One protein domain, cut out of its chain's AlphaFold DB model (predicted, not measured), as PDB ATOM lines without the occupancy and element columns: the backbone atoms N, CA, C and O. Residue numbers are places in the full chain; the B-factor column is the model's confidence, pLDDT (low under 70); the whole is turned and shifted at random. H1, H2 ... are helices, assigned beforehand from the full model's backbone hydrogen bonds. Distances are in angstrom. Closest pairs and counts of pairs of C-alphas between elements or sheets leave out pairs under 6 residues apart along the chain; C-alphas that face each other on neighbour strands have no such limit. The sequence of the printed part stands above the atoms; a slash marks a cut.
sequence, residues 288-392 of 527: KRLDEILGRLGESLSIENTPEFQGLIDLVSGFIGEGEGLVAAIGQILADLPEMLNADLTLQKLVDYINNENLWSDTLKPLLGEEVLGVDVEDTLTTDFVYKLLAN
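AT A GLANCE: This is residues 288 to 392 of the 527 residues of an uncharacterized protein of Clostridiales bacterium (UniProt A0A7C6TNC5). Three helices, H2, H3 and H4, run side by side in a row, alternating in direction, and H1 crosses one end of the row. H5 and H6 run off sideways near the two ends of H4, joined by a long loop, residues 369 to 382, with few contacts between helices. The 105 printed residues include six named helices, H1 to H6 in that order, and no named strand: all helix. The whole is compact, with a radius of gyration of the C-alphas of 14.9 A and spans of 39 by 36 by 20 A.

IN THESE COORDINATES: H1, residues 288 to 301, begins at C-alpha 288 (-8.425, 32.120, 292.515) and is 19.7 A long. H2, residues 307 to 320, is 20.7 A long, and H3, residues 326 to 340, 20.0 A. H4 holds residues 347 to 356, H5 residues 359 to 368. H6, residues 383 to 390, ends at C-alpha 390 (-3.534, 40.384, 282.355).

HOW THE PARTS SIT: H1 only just touches H4, with residues 290 to 294 alone and 3 pairs of C-alphas within 8 A; the closest, Asp 291 and Leu 347, are 5.9 A apart. H2 and H3 touch as a helical hairpin, at a shallow tilt of 16 degrees, opposite ways; their closest C-alphas, Ser 317 and Gly 331, are 5.5 A apart. H3 and H4 are near each other. H6 only just touches H4, with 3 such pairs; the closest C-alphas, Gln 348 and Thr 383, are 6.3 A apart. Every O i to N i+4 pair is within hydrogen-bond range in H1, H4 and H6; H2 has 9 of 10, H3 9 of 11, H5 3 of 6.

THE WHOLE: The C-alphas farthest apart, Glu 304 and Glu 370, are 40.1 A apart. The printed part has no cut. The link from H5 to H6 is long. Mean pLDDT of the printed part is 71.3; 48 residues are under 70, among them 309 to 335.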
ATOM      1  N   LYS A 288      -7.125  32.603 292.060       62.69
ATOM      2  CA  LYS A 288      -8.425  32.120 292.515       62.69
ATOM      3  C   LYS A 288      -9.595  32.832 291.828       62.69
ATOM      4  O   LYS A 288     -10.564  32.179 291.456       62.69
ATOM      5  N   ARG A 289      -9.538  34.158 291.662       59.59
ATOM      6  CA  ARG A 289     -10.638  34.918 291.056       59.59
ATOM      7  C   ARG A 289     -10.753  34.681 289.554       59.59
ATOM      8  O   ARG A 289     -11.868  34.611 289.044       59.59
ATOM      9  N   LEU A 290      -9.627  34.548 288.855       69.69
ATOM     10  CA  LEU A 290      -9.626  34.168 287.444       69.69
ATOM     11  C   LEU A 290     -10.226  32.774 287.268       69.69
ATOM     12  O   LEU A 290     -11.078  32.603 286.406       69.69
ATOM     13  N   ASP A 291      -9.861  31.824 288.127       74.12
ATOM     14  CA  ASP A 291     -10.441  30.481 288.119       74.12
ATOM     15  C   ASP A 291     -11.952  30.503 288.403       74.12
ATOM     16  O   ASP A 291     -12.711  29.828 287.720       74.12
ATOM     17  N   GLU A 292     -12.430  31.331 289.339       65.31
ATOM     18  CA  GLU A 292     -13.872  31.510 289.577       65.31
ATOM     19  C   GLU A 292     -14.606  32.100 288.358       65.31
ATOM     20  O   GLU A 292     -15.720  31.679 288.040       65.31
ATOM     21  N   ILE A 293     -14.009  33.084 287.674       65.62
ATOM     22  CA  ILE A 293     -14.581  33.702 286.466       65.62
ATOM     23  C   ILE A 293     -14.607  32.696 285.314       65.62
ATOM     24  O   ILE A 293     -15.632  32.563 284.646       65.62
ATOM     25  N   LEU A 294     -13.505  31.978 285.100       75.44
ATOM     26  CA  LEU A 294     -13.395  30.937 284.084       75.44
ATOM     27  C   LEU A 294     -14.360  29.784 284.369       75.44
ATOM     28  O   LEU A 294     -15.039  29.347 283.448       75.44
ATOM     29  N   GLY A 295     -14.510  29.362 285.624       73.31
ATOM     30  CA  GLY A 295     -15.480  28.347 286.032       73.31
ATOM     31  C   GLY A 295     -16.922  28.780 285.769       73.31
ATOM     32  O   GLY A 295     -17.690  28.024 285.184       73.31
ATOM     33  N   ARG A 296     -17.292  30.029 286.094       71.75
ATOM     34  CA  ARG A 296     -18.629  30.575 285.769       71.75
ATOM     35  C   ARG A 296     -18.866  30.715 284.270       71.75
ATOM     36  O   ARG A 296     -19.983  30.485 283.805       71.75
ATOM     37  N   LEU A 297     -17.844  31.114 283.514       69.94
ATOM     38  CA  LEU A 297     -17.903  31.177 282.055       69.94
ATOM     39  C   LEU A 297     -18.077  29.773 281.465       69.94
ATOM     40  O   LEU A 297     -18.942  29.579 280.617       69.94
ATOM     41  N   GLY A 298     -17.308  28.801 281.956       75.56
ATOM     42  CA  GLY A 298     -17.405  27.392 281.593       75.56
ATOM     43  C   GLY A 298     -18.779  26.817 281.916       75.56
ATOM     44  O   GLY A 298     -19.412  26.243 281.045       75.56
ATOM     45  N   GLU A 299     -19.306  27.049 283.117       75.62
ATOM     46  CA  GLU A 299     -20.666  26.659 283.502       75.62
ATOM     47  C   GLU A 299     -21.722  27.296 282.588       75.62
ATOM     48  O   GLU A 299     -22.613  26.597 282.102       75.62
ATOM     49  N   SER A 300     -21.614  28.596 282.304       70.31
ATOM     50  CA  SER A 300     -22.575  29.319 281.458       70.31
ATOM     51  C   SER A 300     -22.549  28.843 280.004       70.31
ATOM     52  O   SER A 300     -23.596  28.774 279.368       70.31
ATOM     53  N   LEU A 301     -21.369  28.506 279.477       67.31
ATOM     54  CA  LEU A 301     -21.182  28.015 278.109       67.31
ATOM     55  C   LEU A 301     -21.244  26.485 277.996       67.31
ATOM     56  O   LEU A 301     -21.126  25.957 276.890       67.31
ATOM     57  N   SER A 302     -21.434  25.773 279.109       74.50
ATOM     58  CA  SER A 302     -21.549  24.315 279.116       74.50
ATOM     59  C   SER A 302     -22.747  23.848 278.288       74.50
ATOM     60  O   SER A 302     -23.769  24.534 278.196       74.50
ATOM     61  N   ILE A 303     -22.650  22.637 277.732       69.00
ATOM     62  CA  ILE A 303     -23.726  22.013 276.940       69.00
ATOM     63  C   ILE A 303     -25.041  21.941 277.735       69.00
ATOM     64  O   ILE A 303     -26.121  22.039 277.154       69.00
ATOM     65  N   GLU A 304     -24.958  21.769 279.058       71.38
ATOM     66  CA  GLU A 304     -26.126  21.662 279.935       71.38
ATOM     67  C   GLU A 304     -26.901  22.985 280.036       71.38
ATOM     68  O   GLU A 304     -28.131  22.976 279.984       71.38
ATOM     69  N   ASN A 305     -26.193  24.117 280.123       70.56
ATOM     70  CA  ASN A 305     -26.802  25.437 280.301       70.56
ATOM     71  C   ASN A 305     -27.038  26.193 278.983       70.56
ATOM     72  O   ASN A 305     -27.990  26.972 278.905       70.56
ATOM     73  N   THR A 306     -26.224  25.947 277.950       71.31
ATOM     74  CA  THR A 306     -26.366  26.561 276.617       71.31
ATOM     75  C   THR A 306     -26.253  25.509 275.497       71.31
ATOM     76  O   THR A 306     -25.239  25.442 274.794       71.31
ATOM     77  N   PRO A 307     -27.296  24.688 275.265       70.56
ATOM     78  CA  PRO A 307     -27.285  23.635 274.243       70.56
ATOM     79  C   PRO A 307     -27.067  24.154 272.811       70.56
ATOM     80  O   PRO A 307     -26.528  23.448 271.958       70.56
ATOM     81  N   GLU A 308     -27.464  25.397 272.523       71.38
ATOM     82  CA  GLU A 308     -27.265  26.048 271.224       71.38
ATOM     83  C   GLU A 308     -25.785  26.297 270.908       71.38
ATOM     84  O   GLU A 308     -25.409  26.363 269.736       71.38
ATOM     85  N   PHE A 309     -24.938  26.407 271.936       67.44
ATOM     86  CA  PHE A 309     -23.497  26.583 271.778       67.44
ATOM     87  C   PHE A 309     -22.844  25.330 271.183       67.44
ATOM     88  O   PHE A 309     -22.011  25.449 270.285       67.44
ATOM     89  N   GLN A 310     -23.312  24.134 271.565       67.38
ATOM     90  CA  GLN A 310     -22.895  22.877 270.935       67.38
ATOM     91  C   GLN A 310     -23.256  22.859 269.445       67.38
ATOM     92  O   GLN A 310     -22.433  22.505 268.611       67.38
ATOM     93  N   GLY A 311     -24.458  23.325 269.090       65.75
ATOM     94  CA  GLY A 311     -24.876  23.426 267.690       65.75
ATOM     95  C   GLY A 311     -24.022  24.398 266.864       65.75
ATOM     96  O   GLY A 311     -23.804  24.163 265.677       65.75
ATOM     97  N   LEU A 312     -23.516  25.475 267.478       65.31
ATOM     98  CA  LEU A 312     -22.575  26.403 266.843       65.31
ATOM     99  C   LEU A 312     -21.199  25.751 266.647       65.31
ATOM    100  O   LEU A 312     -20.624  25.874 265.568       65.31
ATOM    101  N   ILE A 313     -20.694  25.046 267.661       67.94
ATOM    102  CA  ILE A 313     -19.434  24.296 267.594       67.94
ATOM    103  C   ILE A 313     -19.509  23.232 266.497       67.94
ATOM    104  O   ILE A 313     -18.663  23.223 265.609       67.94
ATOM    105  N   ASP A 314     -20.559  22.411 266.486       66.62
ATOM    106  CA  ASP A 314     -20.765  21.360 265.486       66.62
ATOM    107  C   ASP A 314     -20.854  21.939 264.063       66.62
ATOM    108  O   ASP A 314     -20.308  21.374 263.111       66.62
ATOM    109  N   LEU A 315     -21.511  23.097 263.910       64.06
ATOM    110  CA  LEU A 315     -21.604  23.812 262.638       64.06
ATOM    111  C   LEU A 315     -20.226  24.299 262.171       64.06
ATOM    112  O   LEU A 315     -19.867  24.075 261.017       64.06
ATOM    113  N   VAL A 316     -19.459  24.958 263.046       59.09
ATOM    114  CA  VAL A 316     -18.131  25.501 262.718       59.09
ATOM    115  C   VAL A 316     -17.135  24.369 262.446       59.09
ATOM    116  O   VAL A 316     -16.452  24.408 261.423       59.09
ATOM    117  N   SER A 317     -17.118  23.316 263.264       62.19
ATOM    118  CA  SER A 317     -16.307  22.111 263.040       62.19
ATOM    119  C   SER A 317     -16.661  21.423 261.717       62.19
ATOM    120  O   SER A 317     -15.773  20.991 260.981       62.19
ATOM    121  N   GLY A 318     -17.945  21.408 261.340       58.78
ATOM    122  CA  GLY A 318     -18.411  20.905 260.045       58.78
ATOM    123  C   GLY A 318     -17.963  21.734 258.830       58.78
ATOM    124  O   GLY A 318     -17.874  21.192 257.728       58.78
ATOM    125  N   PHE A 319     -17.653  23.024 259.008       54.06
ATOM    126  CA  PHE A 319     -17.116  23.894 257.950       54.06
ATOM    127  C   PHE A 319     -15.596  23.787 257.778       54.06
ATOM    128  O   PHE A 319     -15.091  24.095 256.697       54.06
ATOM    129  N   ILE A 320     -14.870  23.382 258.822       57.56
ATOM    130  CA  ILE A 320     -13.400  23.428 258.863       57.56
ATOM    131  C   ILE A 320     -12.755  22.223 258.151       57.56
ATOM    132  O   ILE A 320     -11.692  22.382 257.558       57.56
ATOM    133  N   GLY A 321     -13.437  21.075 258.065       54.50
ATOM    134  CA  GLY A 321     -12.979  19.895 257.311       54.50
ATOM    135  C   GLY A 321     -11.694  19.238 257.853       54.50
ATOM    136  O   GLY A 321     -10.972  19.810 258.664       54.50
ATOM    137  N   GLU A 322     -11.397  18.013 257.402       54.50
ATOM    138  CA  GLU A 322     -10.137  17.310 257.715       54.50
ATOM    139  C   GLU A 322      -8.963  17.982 256.969       54.50
ATOM    140  O   GLU A 322      -8.638  17.629 255.834       54.50
ATOM    141  N   GLY A 323      -8.376  19.019 257.569       56.88
ATOM    142  CA  GLY A 323      -7.150  19.675 257.099       56.88
ATOM    143  C   GLY A 323      -5.900  19.205 257.854       56.88
ATOM    144  O   GLY A 323      -6.002  18.515 258.859       56.88
ATOM    145  N   GLU A 324      -4.713  19.614 257.393       54.50
ATOM    146  CA  GLU A 324      -3.443  19.490 258.132       54.50
ATOM    147  C   GLU A 324      -3.017  20.869 258.688       54.50
ATOM    148  O   GLU A 324      -3.334  21.911 258.105       54.50
ATOM    149  N   GLY A 325      -2.291  20.900 259.811       61.94
ATOM    150  CA  GLY A 325      -1.768  22.136 260.415       61.94
ATOM    151  C   GLY A 325      -2.817  22.954 261.185       61.94
ATOM    152  O   GLY A 325      -3.636  22.392 261.905       61.94
ATOM    153  N   LEU A 326      -2.804  24.287 261.032       54.22
ATOM    154  CA  LEU A 326      -3.649  25.237 261.786       54.22
ATOM    155  C   LEU A 326      -5.155  24.916 261.718       54.22
ATOM    156  O   LEU A 326      -5.884  25.121 262.680       54.22
ATOM    157  N   VAL A 327      -5.624  24.389 260.586       57.81
ATOM    158  CA  VAL A 327      -7.033  24.016 260.366       57.81
ATOM    159  C   VAL A 327      -7.416  22.785 261.202       57.81
ATOM    160  O   VAL A 327      -8.489  22.769 261.798       57.81
ATOM    161  N   ALA A 328      -6.515  21.801 261.312       61.62
ATOM    162  CA  ALA A 328      -6.695  20.619 262.162       61.62
ATOM    163  C   ALA A 328      -6.707  21.000 263.646       61.62
ATOM    164  O   ALA A 328      -7.572  20.560 264.397       61.62
ATOM    165  N   ALA A 329      -5.776  21.874 264.036       59.41
ATOM    166  CA  ALA A 329      -5.661  22.390 265.392       59.41
ATOM    167  C   ALA A 329      -6.933  23.141 265.821       59.41
ATOM    168  O   ALA A 329      -7.471  22.876 266.888       59.41
ATOM    169  N   ILE A 330      -7.482  24.013 264.966       60.75
ATOM    170  CA  ILE A 330      -8.745  24.715 265.253       60.75
ATOM    171  C   ILE A 330      -9.925  23.733 265.334       60.75
ATOM    172  O   ILE A 330     -10.777  23.887 266.206       60.75
ATOM    173  N   GLY A 331      -9.973  22.716 264.467       64.25
ATOM    174  CA  GLY A 331     -11.000  21.671 264.526       64.25
ATOM    175  C   GLY A 331     -10.968  20.870 265.834       64.25
ATOM    176  O   GLY A 331     -12.021  20.637 266.424       64.25
ATOM    177  N   GLN A 332      -9.773  20.514 266.314       65.00
ATOM    178  CA  GLN A 332      -9.576  19.793 267.574       65.00
ATOM    179  C   GLN A 332      -9.922  20.666 268.793       65.00
ATOM    180  O   GLN A 332     -10.693  20.234 269.646       65.00
ATOM    181  N   ILE A 333      -9.486  21.936 268.807       66.06
ATOM    182  CA  ILE A 333      -9.873  22.929 269.829       66.06
ATOM    183  C   ILE A 333     -11.383  23.022 269.979       66.06
ATOM    184  O   ILE A 333     -11.899  23.041 271.092       66.06
ATOM    185  N   LEU A 334     -12.099  23.106 268.859       66.44
ATOM    186  CA  LEU A 334     -13.551  23.237 268.876       66.44
ATOM    187  C   LEU A 334     -14.236  21.946 269.331       66.44
ATOM    188  O   LEU A 334     -15.272  22.030 269.980       66.44
ATOM    189  N   ALA A 335     -13.666  20.775 269.034       67.38
ATOM    190  CA  ALA A 335     -14.196  19.488 269.473       67.38
ATOM    191  C   ALA A 335     -14.019  19.245 270.984       67.38
ATOM    192  O   ALA A 335     -14.919  18.679 271.603       67.38
ATOM    193  N   ASP A 336     -12.914  19.710 271.575       70.25
ATOM    194  CA  ASP A 336     -12.613  19.524 273.004       70.25
ATOM    195  C   ASP A 336     -13.173  20.654 273.888       70.25
ATOM    196  O   ASP A 336     -13.361  20.481 275.097       70.25
ATOM    197  N   LEU A 337     -13.486  21.813 273.290       70.06
ATOM    198  CA  LEU A 337     -14.052  22.982 273.973       70.06
ATOM    199  C   LEU A 337     -15.250  22.644 274.882       70.06
ATOM    200  O   LEU A 337     -15.283  23.140 276.008       70.06
ATOM    201  N   PRO A 338     -16.228  21.817 274.458       69.94
ATOM    202  CA  PRO A 338     -17.384  21.491 275.287       69.94
ATOM    203  C   PRO A 338     -17.040  20.669 276.533       69.94
ATOM    204  O   PRO A 338     -17.698  20.825 277.559       69.94
ATOM    205  N   GLU A 339     -16.011  19.814 276.476       69.56
ATOM    206  CA  GLU A 339     -15.543  19.060 277.647       69.56
ATOM    207  C   GLU A 339     -14.759  19.958 278.616       69.56
ATOM    208  O   GLU A 339     -14.821  19.762 279.832       69.56
ATOM    209  N   MET A 340     -14.073  20.983 278.102       70.12
ATOM    210  CA  MET A 340     -13.358  21.976 278.909       70.12
ATOM    211  C   MET A 340     -14.273  23.020 279.562       70.12
ATOM    212  O   MET A 340     -13.982  23.479 280.667       70.12
ATOM    213  N   LEU A 341     -15.356  23.421 278.893       70.88
ATOM    214  CA  LEU A 341     -16.287  24.451 279.357       70.88
ATOM    215  C   LEU A 341     -17.268  23.875 280.382       70.88
ATOM    216  O   LEU A 341     -18.417  23.552 280.091       70.88
ATOM    217  N   ASN A 342     -16.782  23.748 281.612       74.06
ATOM    218  CA  ASN A 342     -17.564  23.337 282.769       74.06
ATOM    219  C   ASN A 342     -17.202  24.184 284.004       74.06
ATOM    220  O   ASN A 342     -16.294  25.014 283.961       74.06
ATOM    221  N   ALA A 343     -17.922  23.968 285.108       66.38
ATOM    222  CA  ALA A 343     -17.731  24.710 286.357       66.38
ATOM    223  C   ALA A 343     -16.325  24.551 286.973       66.38
ATOM    224  O   ALA A 343     -15.911  25.395 287.765       66.38
ATOM    225  N   ASP A 344     -15.576  23.514 286.585       78.19
ATOM    226  CA  ASP A 344     -14.214  23.255 287.052       78.19
ATOM    227  C   ASP A 344     -13.138  23.849 286.120       78.19
ATOM    228  O   ASP A 344     -11.966  23.468 286.236       78.19
ATOM    229  N   LEU A 345     -13.491  24.709 285.154       81.25
ATOM    230  CA  LEU A 345     -12.517  25.363 284.277       81.25
ATOM    231  C   LEU A 345     -11.620  26.315 285.085       81.25
ATOM    232  O   LEU A 345     -12.094  27.269 285.693       81.25
ATOM    233  N   THR A 346     -10.309  26.075 285.041       84.81
ATOM    234  CA  THR A 346      -9.280  26.916 285.673       84.81
ATOM    235  C   THR A 346      -8.276  27.402 284.634       84.81
ATOM    236  O   THR A 346      -8.144  26.802 283.560       84.81
ATOM    237  N   LEU A 347      -7.515  28.453 284.952       84.19
ATOM    238  CA  LEU A 347      -6.442  28.932 284.083       84.19
ATOM    239  C   LEU A 347      -5.406  27.827 283.849       84.19
ATOM    240  O   LEU A 347      -4.947  27.658 282.724       84.19
ATOM    241  N   GLN A 348      -5.069  27.045 284.880       85.81
ATOM    242  CA  GLN A 348      -4.114  25.944 284.735       85.81
ATOM    243  C   GLN A 348      -4.596  24.915 283.706       85.81
ATOM    244  O   GLN A 348      -3.825  24.542 282.833       85.81
ATOM    245  N   LYS A 349      -5.877  24.515 283.737       85.06
ATOM    246  CA  LYS A 349      -6.433  23.584 282.741       85.06
ATOM    247  C   LYS A 349      -6.395  24.160 281.326       85.06
ATOM    248  O   LYS A 349      -6.120  23.428 280.381       85.06
ATOM    249  N   LEU A 350      -6.655  25.460 281.182       82.81
ATOM    250  CA  LEU A 350      -6.571  26.146 279.895       82.81
ATOM    251  C   LEU A 350      -5.127  26.181 279.370       82.81
ATOM    252  O   LEU A 350      -4.890  25.876 278.205       82.81
ATOM    253  N   VAL A 351      -4.160  26.511 280.229       87.00
ATOM    254  CA  VAL A 351      -2.729  26.525 279.894       87.00
ATOM    255  C   VAL A 351      -2.230  25.123 279.543       87.00
ATOM    256  O   VAL A 351      -1.555  24.954 278.528       87.00
ATOM    257  N   ASP A 352      -2.595  24.116 280.338       86.88
ATOM    258  CA  ASP A 352      -2.240  22.717 280.098       86.88
ATOM    259  C   ASP A 352      -2.786  22.246 278.753       86.88
ATOM    260  O   ASP A 352      -2.054  21.640 277.977       86.88
ATOM    261  N   TYR A 353      -4.040  22.572 278.441       81.88
ATOM    262  CA  TYR A 353      -4.645  22.247 277.154       81.88
ATOM    263  C   TYR A 353      -3.894  22.894 275.984       81.88
ATOM    264  O   TYR A 353      -3.464  22.204 275.062       81.88
ATOM    265  N   ILE A 354      -3.661  24.209 276.054       79.50
ATOM    266  CA  ILE A 354      -2.965  24.961 275.001       79.50
ATOM    267  C   ILE A 354      -1.554  24.407 274.750       79.50
ATOM    268  O   ILE A 354      -1.104  24.361 273.603       79.50
ATOM    269  N   ASN A 355      -0.854  23.985 275.803       84.75
ATOM    270  CA  ASN A 355       0.471  23.386 275.676       84.75
ATOM    271  C   ASN A 355       0.422  21.937 275.171       84.75
ATOM    272  O   ASN A 355       1.222  21.584 274.309       84.75
ATOM    273  N   ASN A 356      -0.497  21.104 275.671       83.50
ATOM    274  CA  ASN A 356      -0.619  19.696 275.270       83.50
ATOM    275  C   ASN A 356      -0.970  19.550 273.784       83.50
ATOM    276  O   ASN A 356      -0.441  18.666 273.112       83.50
ATOM    277  N   GLU A 357      -1.782  20.469 273.263       76.44
ATOM    278  CA  GLU A 357      -2.142  20.545 271.845       76.44
ATOM    279  C   GLU A 357      -1.099  21.302 270.995       76.44
ATOM    280  O   GLU A 357      -1.317  21.558 269.812       76.44
ATOM    281  N   ASN A 358       0.048  21.684 271.574       76.19
ATOM    282  CA  ASN A 358       1.125  22.469 270.945       76.19
ATOM    283  C   ASN A 358       0.673  23.812 270.333       76.19
ATOM    284  O   ASN A 358       1.407  24.441 269.569       76.19
ATOM    285  N   LEU A 359      -0.504  24.312 270.708       75.94
ATOM    286  CA  LEU A 359      -1.097  25.536 270.164       75.94
ATOM    287  C   LEU A 359      -0.270  26.769 270.502       75.94
ATOM    288  O   LEU A 359      -0.194  27.706 269.705       75.94
ATOM    289  N   TRP A 360       0.368  26.769 271.675       83.44
ATOM    290  CA  TRP A 360       1.280  27.841 272.045       83.44
ATOM    291  C   TRP A 360       2.443  27.944 271.058       83.44
ATOM    292  O   TRP A 360       2.616  28.978 270.414       83.44
ATOM    293  N   SER A 361       3.210  26.863 270.915       80.50
ATOM    294  CA  SER A 361       4.437  26.837 270.121       80.50
ATOM    295  C   SER A 361       4.171  26.945 268.619       80.50
ATOM    296  O   SER A 361       4.881  27.683 267.935       80.50
ATOM    297  N   ASP A 362       3.137  26.267 268.117       76.75
ATOM    298  CA  ASP A 362       2.888  26.154 266.677       76.75
ATOM    299  C   ASP A 362       2.048  27.308 266.119       76.75
ATOM    300  O   ASP A 362       2.117  27.602 264.925       76.75
ATOM    301  N   THR A 363       1.244  27.971 266.962       69.31
ATOM    302  CA  THR A 363       0.249  28.957 266.506       69.31
ATOM    303  C   THR A 363       0.351  30.299 267.220       69.31
ATOM    304  O   THR A 363       0.563  31.319 266.568       69.31
ATOM    305  N   LEU A 364       0.186  30.337 268.544       76.12
ATOM    306  CA  LEU A 364      -0.001  31.596 269.275       76.12
ATOM    307  C   LEU A 364       1.299  32.395 269.409       76.12
ATOM    308  O   LEU A 364       1.319  33.582 269.093       76.12
ATOM    309  N   LYS A 365       2.403  31.757 269.810       82.12
ATOM    310  CA  LYS A 365       3.703  32.423 269.969       82.12
ATOM    311  C   LYS A 365       4.205  33.061 268.660       82.12
ATOM    312  O   LYS A 365       4.565  34.238 268.692       82.12
ATOM    313  N   PRO A 366       4.171  32.380 267.492       80.81
ATOM    314  CA  PRO A 366       4.534  33.000 266.213       80.81
ATOM    315  C   PRO A 366       3.715  34.248 265.845       80.81
ATOM    316  O   PRO A 366       4.216  35.100 265.113       80.81
ATOM    317  N   LEU A 367       2.472  34.362 266.329       75.12
ATOM    318  CA  LEU A 367       1.603  35.519 266.081       75.12
ATOM    319  C   LEU A 367       1.904  36.704 267.007       75.12
ATOM    320  O   LEU A 367       1.686  37.848 266.611       75.12
ATOM    321  N   LEU A 368       2.378  36.438 268.226       76.75
ATOM    322  CA  LEU A 368       2.621  37.455 269.252       76.75
ATOM    323  C   LEU A 368       3.999  38.125 269.125       76.75
ATOM    324  O   LEU A 368       4.174  39.233 269.621       76.75
ATOM    325  N   GLY A 369       4.948  37.506 268.415       77.06
ATOM    326  CA  GLY A 369       6.313  38.023 268.278       77.06
ATOM    327  C   GLY A 369       7.174  37.748 269.516       77.06
ATOM    328  O   GLY A 369       6.945  36.772 270.224       77.06
ATOM    329  N   GLU A 370       8.200  38.574 269.746       81.88
ATOM    330  CA  GLU A 370       9.123  38.427 270.892       81.88
ATOM    331  C   GLU A 370       8.597  39.102 272.172       81.88
ATOM    332  O   GLU A 370       8.936  38.679 273.274       81.88
ATOM    333  N   GLU A 371       7.722  40.102 272.035       81.06
ATOM    334  CA  GLU A 371       7.161  40.881 273.141       81.06
ATOM    335  C   GLU A 371       5.695  41.225 272.846       81.06
ATOM    336  O   GLU A 371       5.353  41.626 271.729       81.06
ATOM    337  N   VAL A 372       4.825  41.121 273.854       71.81
ATOM    338  CA  VAL A 372       3.429  41.564 273.766       71.81
ATOM    339  C   VAL A 372       3.022  42.317 275.028       71.81
ATOM    340  O   VAL A 372       3.224  41.854 276.144       71.81
ATOM    341  N   LEU A 373       2.446  43.513 274.845       62.66
ATOM    342  CA  LEU A 373       2.019  44.401 275.937       62.66
ATOM    343  C   LEU A 373       3.132  44.698 276.968       62.66
ATOM    344  O   LEU A 373       2.835  44.824 278.156       62.66
ATOM    345  N   GLY A 374       4.395  44.821 276.539       65.38
ATOM    346  CA  GLY A 374       5.517  45.091 277.447       65.38
ATOM    347  C   GLY A 374       6.049  43.864 278.193       65.38
ATOM    348  O   GLY A 374       6.770  44.035 279.175       65.38
ATOM    349  N   VAL A 375       5.648  42.652 277.796       67.81
ATOM    350  CA  VAL A 375       6.041  41.386 278.432       67.81
ATOM    351  C   VAL A 375       6.705  40.479 277.397       67.81
ATOM    352  O   VAL A 375       6.133  40.229 276.334       67.81
ATOM    353  N   ASP A 376       7.889  39.966 277.729       82.00
ATOM    354  CA  ASP A 376       8.622  39.004 276.901       82.00
ATOM    355  C   ASP A 376       7.824  37.704 276.744       82.00
ATOM    356  O   ASP A 376       7.352  37.123 277.725       82.00
ATOM    357  N   VAL A 377       7.678  37.238 275.504       84.00
ATOM    358  CA  VAL A 377       6.898  36.038 275.186       84.00
ATOM    359  C   VAL A 377       7.680  34.779 275.572       84.00
ATOM    360  O   VAL A 377       8.737  34.488 275.012       84.00
ATOM    361  N   GLU A 378       7.142  34.000 276.514       83.19
ATOM    362  CA  GLU A 378       7.781  32.775 277.014       83.19
ATOM    363  C   GLU A 378       7.748  31.621 275.984       83.19
ATOM    364  O   GLU A 378       6.842  31.500 275.154       83.19
ATOM    365  N   ASP A 379       8.744  30.727 276.036       83.12
ATOM    366  CA  ASP A 379       8.842  29.564 275.134       83.12
ATOM    367  C   ASP A 379       7.689  28.566 275.296       83.12
ATOM    368  O   ASP A 379       7.283  27.913 274.331       83.12
ATOM    369  N   THR A 380       7.135  28.495 276.501       84.69
ATOM    370  CA  THR A 380       5.967  27.698 276.880       84.69
ATOM    371  C   THR A 380       4.936  28.610 277.511       84.69
ATOM    372  O   THR A 380       5.312  29.501 278.272       84.69
ATOM    373  N   LEU A 381       3.648  28.377 277.252       85.88
ATOM    374  CA  LEU A 381       2.612  29.143 277.927       85.88
ATOM    375  C   LEU A 381       2.626  28.761 279.406       85.88
ATOM    376  O   LEU A 381       2.488  27.587 279.743       85.88
ATOM    377  N   THR A 382       2.775  29.735 280.290       85.12
ATOM    378  CA  THR A 382       2.666  29.522 281.733       85.12
ATOM    379  C   THR A 382       1.506  30.334 282.285       85.12
ATOM    380  O   THR A 382       1.095  31.346 281.712       85.12
ATOM    381  N   THR A 383       0.959  29.895 283.416       79.06
ATOM    382  CA  THR A 383      -0.034  30.687 284.149       79.06
ATOM    383  C   THR A 383       0.555  32.040 284.552       79.06
ATOM    384  O   THR A 383      -0.104  33.060 284.375       79.06
ATOM    385  N   ASP A 384       1.821  32.065 284.977       75.31
ATOM    386  CA  ASP A 384       2.582  33.279 285.308       75.31
ATOM    387  C   ASP A 384       2.658  34.268 284.133       75.31
ATOM    388  O   ASP A 384       2.350  35.448 284.295       75.31
ATOM    389  N   PHE A 385       2.965  33.793 282.922       78.69
ATOM    390  CA  PHE A 385       2.948  34.622 281.717       78.69
ATOM    391  C   PHE A 385       1.562  35.219 281.433       78.69
ATOM    392  O   PHE A 385       1.448  36.419 281.182       78.69
ATOM    393  N   VAL A 386       0.493  34.419 281.525       77.38
ATOM    394  CA  VAL A 386      -0.879  34.925 281.338       77.38
ATOM    395  C   VAL A 386      -1.210  35.989 282.381       77.38
ATOM    396  O   VAL A 386      -1.776  37.025 282.035       77.38
ATOM    397  N   TYR A 387      -0.805  35.800 283.637       68.12
ATOM    398  CA  TYR A 387      -0.991  36.829 284.653       68.12
ATOM    399  C   TYR A 387      -0.170  38.090 284.387       68.12
ATOM    400  O   TYR A 387      -0.697  39.181 284.590       68.12
ATOM    401  N   LYS A 388       1.070  37.990 283.890       69.50
ATOM    402  CA  LYS A 388       1.861  39.166 283.476       69.50
ATOM    403  C   LYS A 388       1.164  39.954 282.364       69.50
ATOM    404  O   LYS A 388       1.175  41.183 282.393       69.50
ATOM    405  N   LEU A 389       0.512  39.272 281.419       68.19
ATOM    406  CA  LEU A 389      -0.279  39.923 280.370       68.19
ATOM    407  C   LEU A 389      -1.541  40.591 280.920       68.19
ATOM    408  O   LEU A 389      -1.814  41.753 280.614       68.19
ATOM    409  N   LEU A 390      -2.303  39.873 281.749       62.44
ATOM    410  CA  LEU A 390      -3.534  40.384 282.355       62.44
ATOM    411  C   LEU A 390      -3.263  41.538 283.325       62.44
ATOM    412  O   LEU A 390      -4.058  42.474 283.392       62.44
ATOM    413  N   ALA A 391      -2.108  41.537 283.996       53.19
ATOM    414  CA  ALA A 391      -1.670  42.622 284.866       53.19
ATOM    415  C   ALA A 391      -1.585  43.971 284.139       53.19
ATOM    416  O   ALA A 391      -1.659  45.004 284.790       53.19
ATOM    417  N   ASN A 392      -1.469  43.997 282.808       49.09
ATOM    418  CA  ASN A 392      -1.468  45.234 282.024       49.09
ATOM    419  C   ASN A 392      -2.846  45.632 281.467       49.09
ATOM    420  O   ASN A 392      -2.954  46.694 280.855       49.09
TER     421      ASN A 392